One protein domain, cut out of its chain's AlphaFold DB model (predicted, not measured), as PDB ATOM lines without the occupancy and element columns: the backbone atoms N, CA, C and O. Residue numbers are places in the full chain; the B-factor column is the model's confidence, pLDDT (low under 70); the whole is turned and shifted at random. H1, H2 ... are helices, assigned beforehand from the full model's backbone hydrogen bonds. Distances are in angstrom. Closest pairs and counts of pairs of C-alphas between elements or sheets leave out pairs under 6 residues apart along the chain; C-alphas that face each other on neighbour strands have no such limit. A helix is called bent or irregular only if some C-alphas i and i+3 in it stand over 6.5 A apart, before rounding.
ATOM      1  N   ARG A  65       4.909 -40.078 -14.853       89.25
ATOM      2  CA  ARG A  65       5.847 -41.150 -15.200       89.25
ATOM      3  C   ARG A  65       5.223 -42.040 -16.263       89.25
ATOM      4  O   ARG A  65       4.188 -42.650 -16.020       89.25
ATOM      5  N   VAL A  66       5.883 -42.170 -17.413       90.69
ATOM      6  CA  VAL A  66       5.408 -43.060 -18.483       90.69
ATOM      7  C   VAL A  66       5.443 -44.521 -17.995       90.69
ATOM      8  O   VAL A  66       6.527 -44.996 -17.623       90.69
ATOM      9  N   PRO A  67       4.300 -45.242 -17.990       92.19
ATOM     10  CA  PRO A  67       4.237 -46.651 -17.604       92.19
ATOM     11  C   PRO A  67       5.185 -47.538 -18.424       92.19
ATOM     12  O   PRO A  67       5.355 -47.319 -19.623       92.19
ATOM     13  N   GLU A  68       5.778 -48.567 -17.802       92.62
ATOM     14  CA  GLU A  68       6.741 -49.460 -18.481       92.62
ATOM     15  C   GLU A  68       6.140 -50.136 -19.714       92.62
ATOM     16  O   GLU A  68       6.750 -50.094 -20.775       92.62
ATOM     17  N   TYR A  69       4.904 -50.635 -19.631       94.12
ATOM     18  CA  TYR A  69       4.274 -51.316 -20.765       94.12
ATOM     19  C   TYR A  69       4.156 -50.417 -22.012       94.12
ATOM     20  O   TYR A  69       4.304 -50.901 -23.128       94.12
ATOM     21  N   ILE A  70       3.951 -49.102 -21.851       94.00
ATOM     22  CA  ILE A  70       3.925 -48.153 -22.979       94.00
ATOM     23  C   ILE A  70       5.322 -48.009 -23.584       94.00
ATOM     24  O   ILE A  70       5.471 -48.005 -24.805       94.00
ATOM     25  N   LYS A  71       6.351 -47.919 -22.735       92.81
ATOM     26  CA  LYS A  71       7.748 -47.825 -23.176       92.81
ATOM     27  C   LYS A  71       8.217 -49.089 -23.891       92.81
ATOM     28  O   LYS A  71       9.023 -48.971 -24.807       92.81
ATOM     29  N   ASP A  72       7.706 -50.248 -23.483       92.12
ATOM     30  CA  ASP A  72       8.070 -51.555 -24.036       92.12
ATOM     31  C   ASP A  72       7.302 -51.883 -25.328       92.12
ATOM     32  O   ASP A  72       7.855 -52.514 -26.226       92.12
ATOM     33  N   MET A  73       6.044 -51.437 -25.458       92.81
ATOM     34  CA  MET A  73       5.263 -51.573 -26.700       92.81
ATOM     35  C   MET A  73       5.716 -50.603 -27.801       92.81
ATOM     36  O   MET A  73       5.527 -50.884 -28.985       92.81
ATOM     37  N   ALA A  74       6.267 -49.449 -27.425       89.81
ATOM     38  CA  ALA A  74       6.758 -48.423 -28.340       89.81
ATOM     39  C   ALA A  74       8.299 -48.336 -28.319       89.81
ATOM     40  O   ALA A  74       9.001 -49.237 -27.874       89.81
ATOM     41  N   ASN A  75       8.854 -47.234 -28.830       90.56
ATOM     42  CA  ASN A  75      10.285 -46.962 -28.731       90.56
ATOM     43  C   ASN A  75      10.608 -46.309 -27.378       90.56
ATOM     44  O   ASN A  75      10.320 -45.128 -27.185       90.56
ATOM     45  N   ARG A  76      11.275 -47.039 -26.476       91.00
ATOM     46  CA  ARG A  76      11.713 -46.545 -25.156       91.00
ATOM     47  C   ARG A  76      12.453 -45.203 -25.219       91.00
ATOM     48  O   ARG A  76      12.176 -44.318 -24.413       91.00
ATOM     49  N   LYS A  77      13.302 -45.007 -26.235       90.81
ATOM     50  CA  LYS A  77      14.081 -43.771 -26.431       90.81
ATOM     51  C   LYS A  77      13.222 -42.539 -26.728       90.81
ATOM     52  O   LYS A  77      13.708 -41.423 -26.599       90.81
ATOM     53  N   ALA A  78      11.964 -42.716 -27.139       91.88
ATOM     54  CA  ALA A  78      11.046 -41.602 -27.378       91.88
ATOM     55  C   ALA A  78      10.595 -40.919 -26.076       91.88
ATOM     56  O   ALA A  78      10.141 -39.779 -26.112       91.88
ATOM     57  N   TYR A  79      10.729 -41.607 -24.939       91.81
ATOM     58  CA  TYR A  79      10.335 -41.114 -23.618       91.81
ATOM     59  C   TYR A  79      11.534 -40.741 -22.738       91.81
ATOM     60  O   TYR A  79      11.351 -40.384 -21.578       91.81
ATOM     61  N   GLU A  80      12.750 -40.824 -23.278       91.69
ATOM     62  CA  GLU A  80      13.975 -40.423 -22.593       91.69
ATOM     63  C   GLU A  80      14.376 -39.009 -23.049       91.69
ATOM     64  O   GLU A  80      14.498 -38.753 -24.254       91.69
ATOM     65  N   PRO A  81      14.571 -38.059 -22.120       94.19
ATOM     66  CA  PRO A  81      15.039 -36.727 -22.471       94.19
ATOM     67  C   PRO A  81      16.463 -36.802 -23.026       94.19
ATOM     68  O   PRO A  81      17.319 -37.489 -22.481       94.19
ATOM     69  N   GLN A  82      16.729 -36.061 -24.103       93.00
ATOM     70  CA  GLN A  82      18.039 -36.084 -24.770       93.00
ATOM     71  C   GLN A  82      18.959 -34.933 -24.351       93.00
ATOM     72  O   GLN A  82      20.175 -35.071 -24.399       93.00
ATOM     73  N   LEU A  83      18.382 -33.789 -23.972       94.50
ATOM     74  CA  LEU A  83      19.139 -32.569 -23.673       94.50
ATOM     75  C   LEU A  83      18.959 -32.129 -22.223       94.50
ATOM     76  O   LEU A  83      19.931 -31.931 -21.503       94.50
ATOM     77  N   VAL A  84      17.711 -31.967 -21.784       95.00
ATOM     78  CA  VAL A  84      17.378 -31.520 -20.432       95.00
ATOM     79  C   VAL A  84      16.186 -32.305 -19.906       95.00
ATOM     80  O   VAL A  84      15.201 -32.492 -20.615       95.00
ATOM     81  N   SER A  85      16.266 -32.729 -18.646       93.50
ATOM     82  CA  SER A  85      15.099 -33.186 -17.895       93.50
ATOM     83  C   SER A  85      14.672 -32.145 -16.873       93.50
ATOM     84  O   SER A  85      15.497 -31.586 -16.131       93.50
ATOM     85  N   LEU A  86      13.363 -31.912 -16.841       89.62
ATOM     86  CA  LEU A  86      12.678 -31.113 -15.842       89.62
ATOM     87  C   LEU A  86      11.933 -32.073 -14.913       89.62
ATOM     88  O   LEU A  86      11.006 -32.757 -15.338       89.62
ATOM     89  N   GLY A  87      12.354 -32.129 -13.650       87.31
ATOM     90  CA  GLY A  87      11.757 -33.003 -12.642       87.31
ATOM     91  C   GLY A  87      12.684 -34.128 -12.159       87.31
ATOM     92  O   GLY A  87      13.858 -34.177 -12.525       87.31
ATOM     93  N   PRO A  88      12.175 -35.006 -11.277       88.88
ATOM     94  CA  PRO A  88      12.992 -35.944 -10.509       88.88
ATOM     95  C   PRO A  88      13.375 -37.230 -11.256       88.88
ATOM     96  O   PRO A  88      14.346 -37.870 -10.871       88.88
ATOM     97  N   PHE A  89      12.634 -37.645 -12.289       91.50
ATOM     98  CA  PHE A  89      12.747 -39.016 -12.813       91.50
ATOM     99  C   PHE A  89      14.009 -39.312 -13.624       91.50
ATOM    100  O   PHE A  89      14.430 -40.462 -13.640       91.50
ATOM    101  N   HIS A  90      14.614 -38.299 -14.245       91.62
ATOM    102  CA  HIS A  90      15.864 -38.436 -15.006       91.62
ATOM    103  C   HIS A  90      17.002 -37.617 -14.378       91.62
ATOM    104  O   HIS A  90      17.956 -37.222 -15.045       91.62
ATOM    105  N   TYR A  91      16.890 -37.276 -13.090       90.38
ATOM    106  CA  TYR A  91      17.924 -36.502 -12.414       90.38
ATOM    107  C   TYR A  91      19.224 -37.309 -12.295       90.38
ATOM    108  O   TYR A  91      19.214 -38.449 -11.837       90.38
ATOM    109  N   GLY A  92      20.349 -36.697 -12.673       88.88
ATOM    110  CA  GLY A  92      21.680 -37.295 -12.536       88.88
ATOM    111  C   GLY A  92      22.103 -38.228 -13.674       88.88
ATOM    112  O   GLY A  92      23.206 -38.769 -13.618       88.88
ATOM    113  N   GLU A  93      21.289 -38.401 -14.720       94.38
ATOM    114  CA  GLU A  93      21.706 -39.171 -15.894       94.38
ATOM    115  C   GLU A  93      22.915 -38.510 -16.588       94.38
ATOM    116  O   GLU A  93      22.875 -37.303 -16.857       94.38
ATOM    117  N   PRO A  94      23.971 -39.271 -16.949       95.00
ATOM    118  CA  PRO A  94      25.198 -38.706 -17.518       95.00
ATOM    119  C   PRO A  94      24.975 -37.828 -18.753       95.00
ATOM    120  O   PRO A  94      25.621 -36.791 -18.898       95.00
ATOM    121  N   GLN A  95      24.026 -38.208 -19.614       94.62
ATOM    122  CA  GLN A  95      23.687 -37.472 -20.835       94.62
ATOM    123  C   GLN A  95      23.048 -36.096 -20.567       94.62
ATOM    124  O   GLN A  95      23.095 -35.221 -21.426       94.62
ATOM    125  N   LEU A  96      22.498 -35.879 -19.367       95.81
ATOM    126  CA  LEU A  96      21.772 -34.661 -18.986       95.81
ATOM    127  C   LEU A  96      22.591 -33.714 -18.101       95.81
ATOM    128  O   LEU A  96      22.231 -32.542 -17.959       95.81
ATOM    129  N   LEU A  97      23.711 -34.189 -17.542       94.94
ATOM    130  CA  LEU A  97      24.606 -33.398 -16.691       94.94
ATOM    131  C   LEU A  97      25.020 -32.042 -17.294       94.94
ATOM    132  O   LEU A  97      25.028 -31.060 -16.545       94.94
ATOM    133  N   PRO A  98      25.305 -31.910 -18.610       95.56
ATOM    134  CA  PRO A  98      25.664 -30.614 -19.194       95.56
ATOM    135  C   PRO A  98      24.607 -29.516 -18.970       95.56
ATOM    136  O   PRO A  98      24.937 -28.332 -18.833       95.56
ATOM    137  N   MET A  99      23.329 -29.892 -18.879       96.69
ATOM    138  CA  MET A  99      22.230 -28.950 -18.663       96.69
ATOM    139  C   MET A  99      21.969 -28.629 -17.188       96.69
ATOM    140  O   MET A  99      21.282 -27.646 -16.904       96.69
ATOM    141  N   GLU A 100      22.561 -29.349 -16.232       94.19
ATOM    142  CA  GLU A 100      22.402 -29.056 -14.798       94.19
ATOM    143  C   GLU A 100      22.944 -27.668 -14.431       94.19
ATOM    144  O   GLU A 100      22.302 -26.919 -13.691       94.19
ATOM    145  N   VAL A 101      24.075 -27.263 -15.020       94.25
ATOM    146  CA  VAL A 101      24.642 -25.914 -14.837       94.25
ATOM    147  C   VAL A 101      23.661 -24.839 -15.314       94.25
ATOM    148  O   VAL A 101      23.481 -23.808 -14.664       94.25
ATOM    149  N   HIS A 102      22.975 -25.092 -16.428       95.81
ATOM    150  CA  HIS A 102      22.007 -24.168 -17.010       95.81
ATOM    151  C   HIS A 102      20.717 -24.098 -16.183       95.81
ATOM    152  O   HIS A 102      20.198 -23.001 -15.970       95.81
ATOM    153  N   LYS A 103      20.249 -25.224 -15.628       94.62
ATOM    154  CA  LYS A 103      19.115 -25.251 -14.688       94.62
ATOM    155  C   LYS A 103      19.407 -24.434 -13.432       94.62
ATOM    156  O   LYS A 103      18.584 -23.617 -13.029       94.62
ATOM    157  N   ARG A 104      20.604 -24.581 -12.858       94.19
ATOM    158  CA  ARG A 104      21.048 -23.805 -11.687       94.19
ATOM    159  C   ARG A 104      21.097 -22.306 -11.982       94.19
ATOM    160  O   ARG A 104      20.566 -21.515 -11.208       94.19
ATOM    161  N   ARG A 105      21.651 -21.912 -13.136       96.25
ATOM    162  CA  ARG A 105      21.636 -20.511 -13.594       96.25
ATOM    163  C   ARG A 105      20.215 -19.977 -13.761       96.25
ATOM    164  O   ARG A 105      19.943 -18.855 -13.349       96.25
ATOM    165  N   ALA A 106      19.306 -20.766 -14.332       95.50
ATOM    166  CA  ALA A 106      17.908 -20.373 -14.491       95.50
ATOM    167  C   ALA A 106      17.218 -20.147 -13.135       95.50
ATOM    168  O   ALA A 106      16.561 -19.120 -12.956       95.50
ATOM    169  N   VAL A 107      17.425 -21.045 -12.162       94.94
ATOM    170  CA  VAL A 107      16.932 -20.871 -10.785       94.94
ATOM    171  C   VAL A 107      17.520 -19.608 -10.160       94.94
ATOM    172  O   VAL A 107      16.767 -18.797  -9.629       94.94
ATOM    173  N   ALA A 108      18.830 -19.383 -10.288       95.94
ATOM    174  CA  ALA A 108      19.474 -18.190  -9.746       95.94
ATOM    175  C   ALA A 108      18.888 -16.894 -10.331       95.94
ATOM    176  O   ALA A 108      18.520 -15.982  -9.594       95.94
ATOM    177  N   HIS A 109      18.712 -16.832 -11.654       96.44
ATOM    178  CA  HIS A 109      18.087 -15.684 -12.312       96.44
ATOM    179  C   HIS A 109      16.630 -15.474 -11.877       96.44
ATOM    180  O   HIS A 109      16.219 -14.332 -11.669       96.44
ATOM    181  N   MET A 110      15.853 -16.549 -11.729       95.88
ATOM    182  CA  MET A 110      14.469 -16.486 -11.256       95.88
ATOM    183  C   MET A 110      14.389 -15.943  -9.824       95.88
ATOM    184  O   MET A 110      13.606 -15.031  -9.558       95.88
ATOM    185  N   VAL A 111      15.217 -16.471  -8.919       96.12
ATOM    186  CA  VAL A 111      15.267 -16.058  -7.511       96.12
ATOM    187  C   VAL A 111      15.691 -14.595  -7.404       96.12
ATOM    188  O   VAL A 111      14.959 -13.807  -6.805       96.12
ATOM    189  N   ASN A 112      16.771 -14.195  -8.080       94.62
ATOM    190  CA  ASN A 112      17.253 -12.809  -8.072       94.62
ATOM    191  C   ASN A 112      16.200 -11.827  -8.595       94.62
ATOM    192  O   ASN A 112      15.946 -10.802  -7.971       94.62
ATOM    193  N   ARG A 113      15.527 -12.163  -9.703       96.62
ATOM    194  CA  ARG A 113      14.460 -11.320 -10.263       96.62
ATOM    195  C   ARG A 113      13.265 -11.184  -9.316       96.62
ATOM    196  O   ARG A 113      12.586 -10.166  -9.333       96.62
ATOM    197  N   SER A 114      12.978 -12.212  -8.521       95.38
ATOM    198  CA  SER A 114      11.825 -12.209  -7.621       95.38
ATOM    199  C   SER A 114      12.009 -11.354  -6.363       95.38
ATOM    200  O   SER A 114      11.014 -11.008  -5.727       95.38
ATOM    201  N   GLY A 115      13.259 -11.081  -5.964       94.38
ATOM    202  CA  GLY A 115      13.591 -10.452  -4.681       94.38
ATOM    203  C   GLY A 115      13.218 -11.283  -3.443       94.38
ATOM    204  O   GLY A 115      13.244 -10.764  -2.331       94.38
ATOM    205  N   LYS A 116      12.833 -12.557  -3.609       94.69
ATOM    206  CA  LYS A 116      12.464 -13.469  -2.517       94.69
ATOM    207  C   LYS A 116      13.617 -14.428  -2.208       94.69
ATOM    208  O   LYS A 116      14.325 -14.829  -3.129       94.69
ATOM    209  N   PRO A 117      13.784 -14.861  -0.945       94.56
ATOM    210  CA  PRO A 117      14.822 -15.827  -0.600       94.56
ATOM    211  C   PRO A 117      14.536 -17.192  -1.238       94.56
ATOM    212  O   PRO A 117      13.380 -17.618  -1.306       94.56
ATOM    213  N   LEU A 118      15.594 -17.907  -1.641       95.19
ATOM    214  CA  LEU A 118      15.512 -19.240  -2.258       95.19
ATOM    215  C   LEU A 118      14.647 -20.211  -1.440       95.19
ATOM    216  O   LEU A 118      13.815 -20.915  -2.007       95.19
ATOM    217  N   GLN A 119      14.785 -20.186  -0.112       95.12
ATOM    218  CA  GLN A 119      14.020 -21.024   0.818       95.12
ATOM    219  C   GLN A 119      12.504 -20.932   0.601       95.12
ATOM    220  O   GLN A 119      11.812 -21.937   0.675       95.12
ATOM    221  N   LYS A 120      11.968 -19.754   0.243       95.69
ATOM    222  CA  LYS A 120      10.528 -19.604  -0.029       95.69
ATOM    223  C   LYS A 120      10.075 -20.414  -1.243       95.69
ATOM    224  O   LYS A 120       8.949 -20.895  -1.246       95.69
ATOM    225  N   PHE A 121      10.928 -20.556  -2.255       95.19
ATOM    226  CA  PHE A 121      10.643 -21.396  -3.418       95.19
ATOM    227  C   PHE A 121      10.766 -22.873  -3.072       95.19
ATOM    228  O   PHE A 121       9.896 -23.653  -3.443       95.19
ATOM    229  N   VAL A 122      11.824 -23.241  -2.344       95.38
ATOM    230  CA  VAL A 122      12.070 -24.625  -1.923       95.38
ATOM    231  C   VAL A 122      10.907 -25.137  -1.081       95.38
ATOM    232  O   VAL A 122      10.295 -26.127  -1.463       95.38
ATOM    233  N   SER A 123      10.518 -24.415  -0.025       95.69
ATOM    234  CA  SER A 123       9.396 -24.814   0.832       95.69
ATOM    235  C   SER A 123       8.075 -24.910   0.066       95.69
ATOM    236  O   SER A 123       7.318 -25.849   0.283       95.69
ATOM    237  N   ALA A 124       7.811 -23.982  -0.862       94.12
ATOM    238  CA  ALA A 124       6.591 -24.014  -1.671       94.12
ATOM    239  C   ALA A 124       6.532 -25.236  -2.605       94.12
ATOM    240  O   ALA A 124       5.461 -25.790  -2.831       94.12
ATOM    241  N   VAL A 125       7.673 -25.665  -3.157       91.94
ATOM    242  CA  VAL A 125       7.742 -26.878  -3.986       91.94
ATOM    243  C   VAL A 125       7.681 -28.133  -3.119       91.94
ATOM    244  O   VAL A 125       7.001 -29.082  -3.498       91.94
ATOM    245  N   GLU A 126       8.361 -28.154  -1.971       93.19
ATOM    246  CA  GLU A 126       8.347 -29.285  -1.036       93.19
ATOM    247  C   GLU A 126       6.930 -29.618  -0.567       93.19
ATOM    248  O   GLU A 126       6.559 -30.791  -0.622       93.19
ATOM    249  N   GLU A 127       6.129 -28.600  -0.226       94.62
ATOM    250  CA  GLU A 127       4.734 -28.735   0.223       94.62
ATOM    251  C   GLU A 127       3.868 -29.549  -0.750       94.62
ATOM    252  O   GLU A 127       3.067 -30.379  -0.328       94.62
ATOM    253  N   ILE A 128       4.063 -29.357  -2.057       91.50
ATOM    254  CA  ILE A 128       3.281 -30.045  -3.092       91.50
ATOM    255  C   ILE A 128       4.015 -31.245  -3.704       91.50
ATOM    256  O   ILE A 128       3.411 -32.026  -4.432       91.50
ATOM    257  N   SER A 129       5.312 -31.424  -3.437       91.25
ATOM    258  CA  SER A 129       6.170 -32.355  -4.187       91.25
ATOM    259  C   SER A 129       5.715 -33.815  -4.141       91.25
ATOM    260  O   SER A 129       5.832 -34.523  -5.141       91.25
ATOM    261  N   GLU A 130       5.200 -34.273  -3.000       90.38
ATOM    262  CA  GLU A 130       4.691 -35.635  -2.833       90.38
ATOM    263  C   GLU A 130       3.382 -35.837  -3.599       90.38
ATOM    264  O   GLU A 130       3.249 -36.812  -4.335       90.38
ATOM    265  N   GLN A 131       2.466 -34.868  -3.511       90.69
ATOM    266  CA  GLN A 131       1.218 -34.873  -4.276       90.69
ATOM    267  C   GLN A 131       1.509 -34.903  -5.776       90.69
ATOM    268  O   GLN A 131       0.958 -35.729  -6.489       90.69
ATOM    269  N   LEU A 132       2.448 -34.075  -6.243       90.81
ATOM    270  CA  LEU A 132       2.839 -34.038  -7.649       90.81
ATOM    271  C   LEU A 132       3.392 -35.384  -8.145       90.81
ATOM    272  O   LEU A 132       3.170 -35.746  -9.294       90.81
ATOM    273  N   ARG A 133       4.148 -36.117  -7.321       88.75
ATOM    274  CA  ARG A 133       4.763 -37.398  -7.721       88.75
ATOM    275  C   ARG A 133       3.783 -38.570  -7.724       88.75
ATOM    276  O   ARG A 133       4.044 -39.544  -8.425       88.75
ATOM    277  N   ASN A 134       2.720 -38.471  -6.931       83.56
ATOM    278  CA  ASN A 134       1.758 -39.546  -6.685       83.56
ATOM    279  C   ASN A 134       0.378 -39.284  -7.315       83.56
ATOM    280  O   ASN A 134      -0.542 -40.065  -7.076       83.56
ATOM    281  N   ALA A 135       0.231 -38.181  -8.052       71.25
ATOM    282  CA  ALA A 135      -0.988 -37.807  -8.763       71.25
ATOM    283  C   ALA A 135      -1.226 -38.643 -10.028       71.25
ATOM    284  O   ALA A 135      -0.238 -39.095 -10.656       71.25
TER     285      ALA A 135
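Overview. This is residues 65 to 135 of the 135 residues of an uncharacterized protein of Oryza meridionalis (UniProt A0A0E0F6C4). The printed part traces a loose, open ring: two short helices, H1 and H2, at one end, a long loop, then two long helices, H3 and H4, in a V. The 71 residues printed hold four named helices, H1 to H4 in order, and no named strand: all helix. The whole is loose, with a radius of gyration of the C-alphas of 15.3 A, and flat, 47 by 29 by 16 A.

Arrangement. Start at H1, residues 68 to 73, and H2, residues 76 to 79: they are close but not clearly touching, the closest C-alphas, Lys 71 and Tyr 79, 7.2 A apart. H2 is apart from H3, residues 97 to 114. H3 and H4, residues 118 to 134, are close but not clearly touching, the closest C-alphas, Val 111 and Leu 118, 6.1 A apart; they run opposite ways at a steep tilt of 57 degrees. Every O i to N i+4 pair is within hydrogen-bond range in H1, 12 of 14 in H3 and 10 of 13 in H4; H2 is too short for one.

Along the chain. Find C-alpha 68 at (6.741, -49.460, -18.481), where H1 begins. H3 runs 26.4 A from C-alpha 97 at (24.606, -33.398, -16.691). H4, 24.9 A long, is irregular, C-alphas 127 and 130 being 7.5 A apart, with a kink of 41 degrees near residue 128.

Size, cuts and confidence. The farthest C-alphas, Met 73 and Gly 115, are 47.4 A apart. The printed part has no cut; the H2 to H3 link, 17 residues, is long. No printed residue is under 70 in pLDDT.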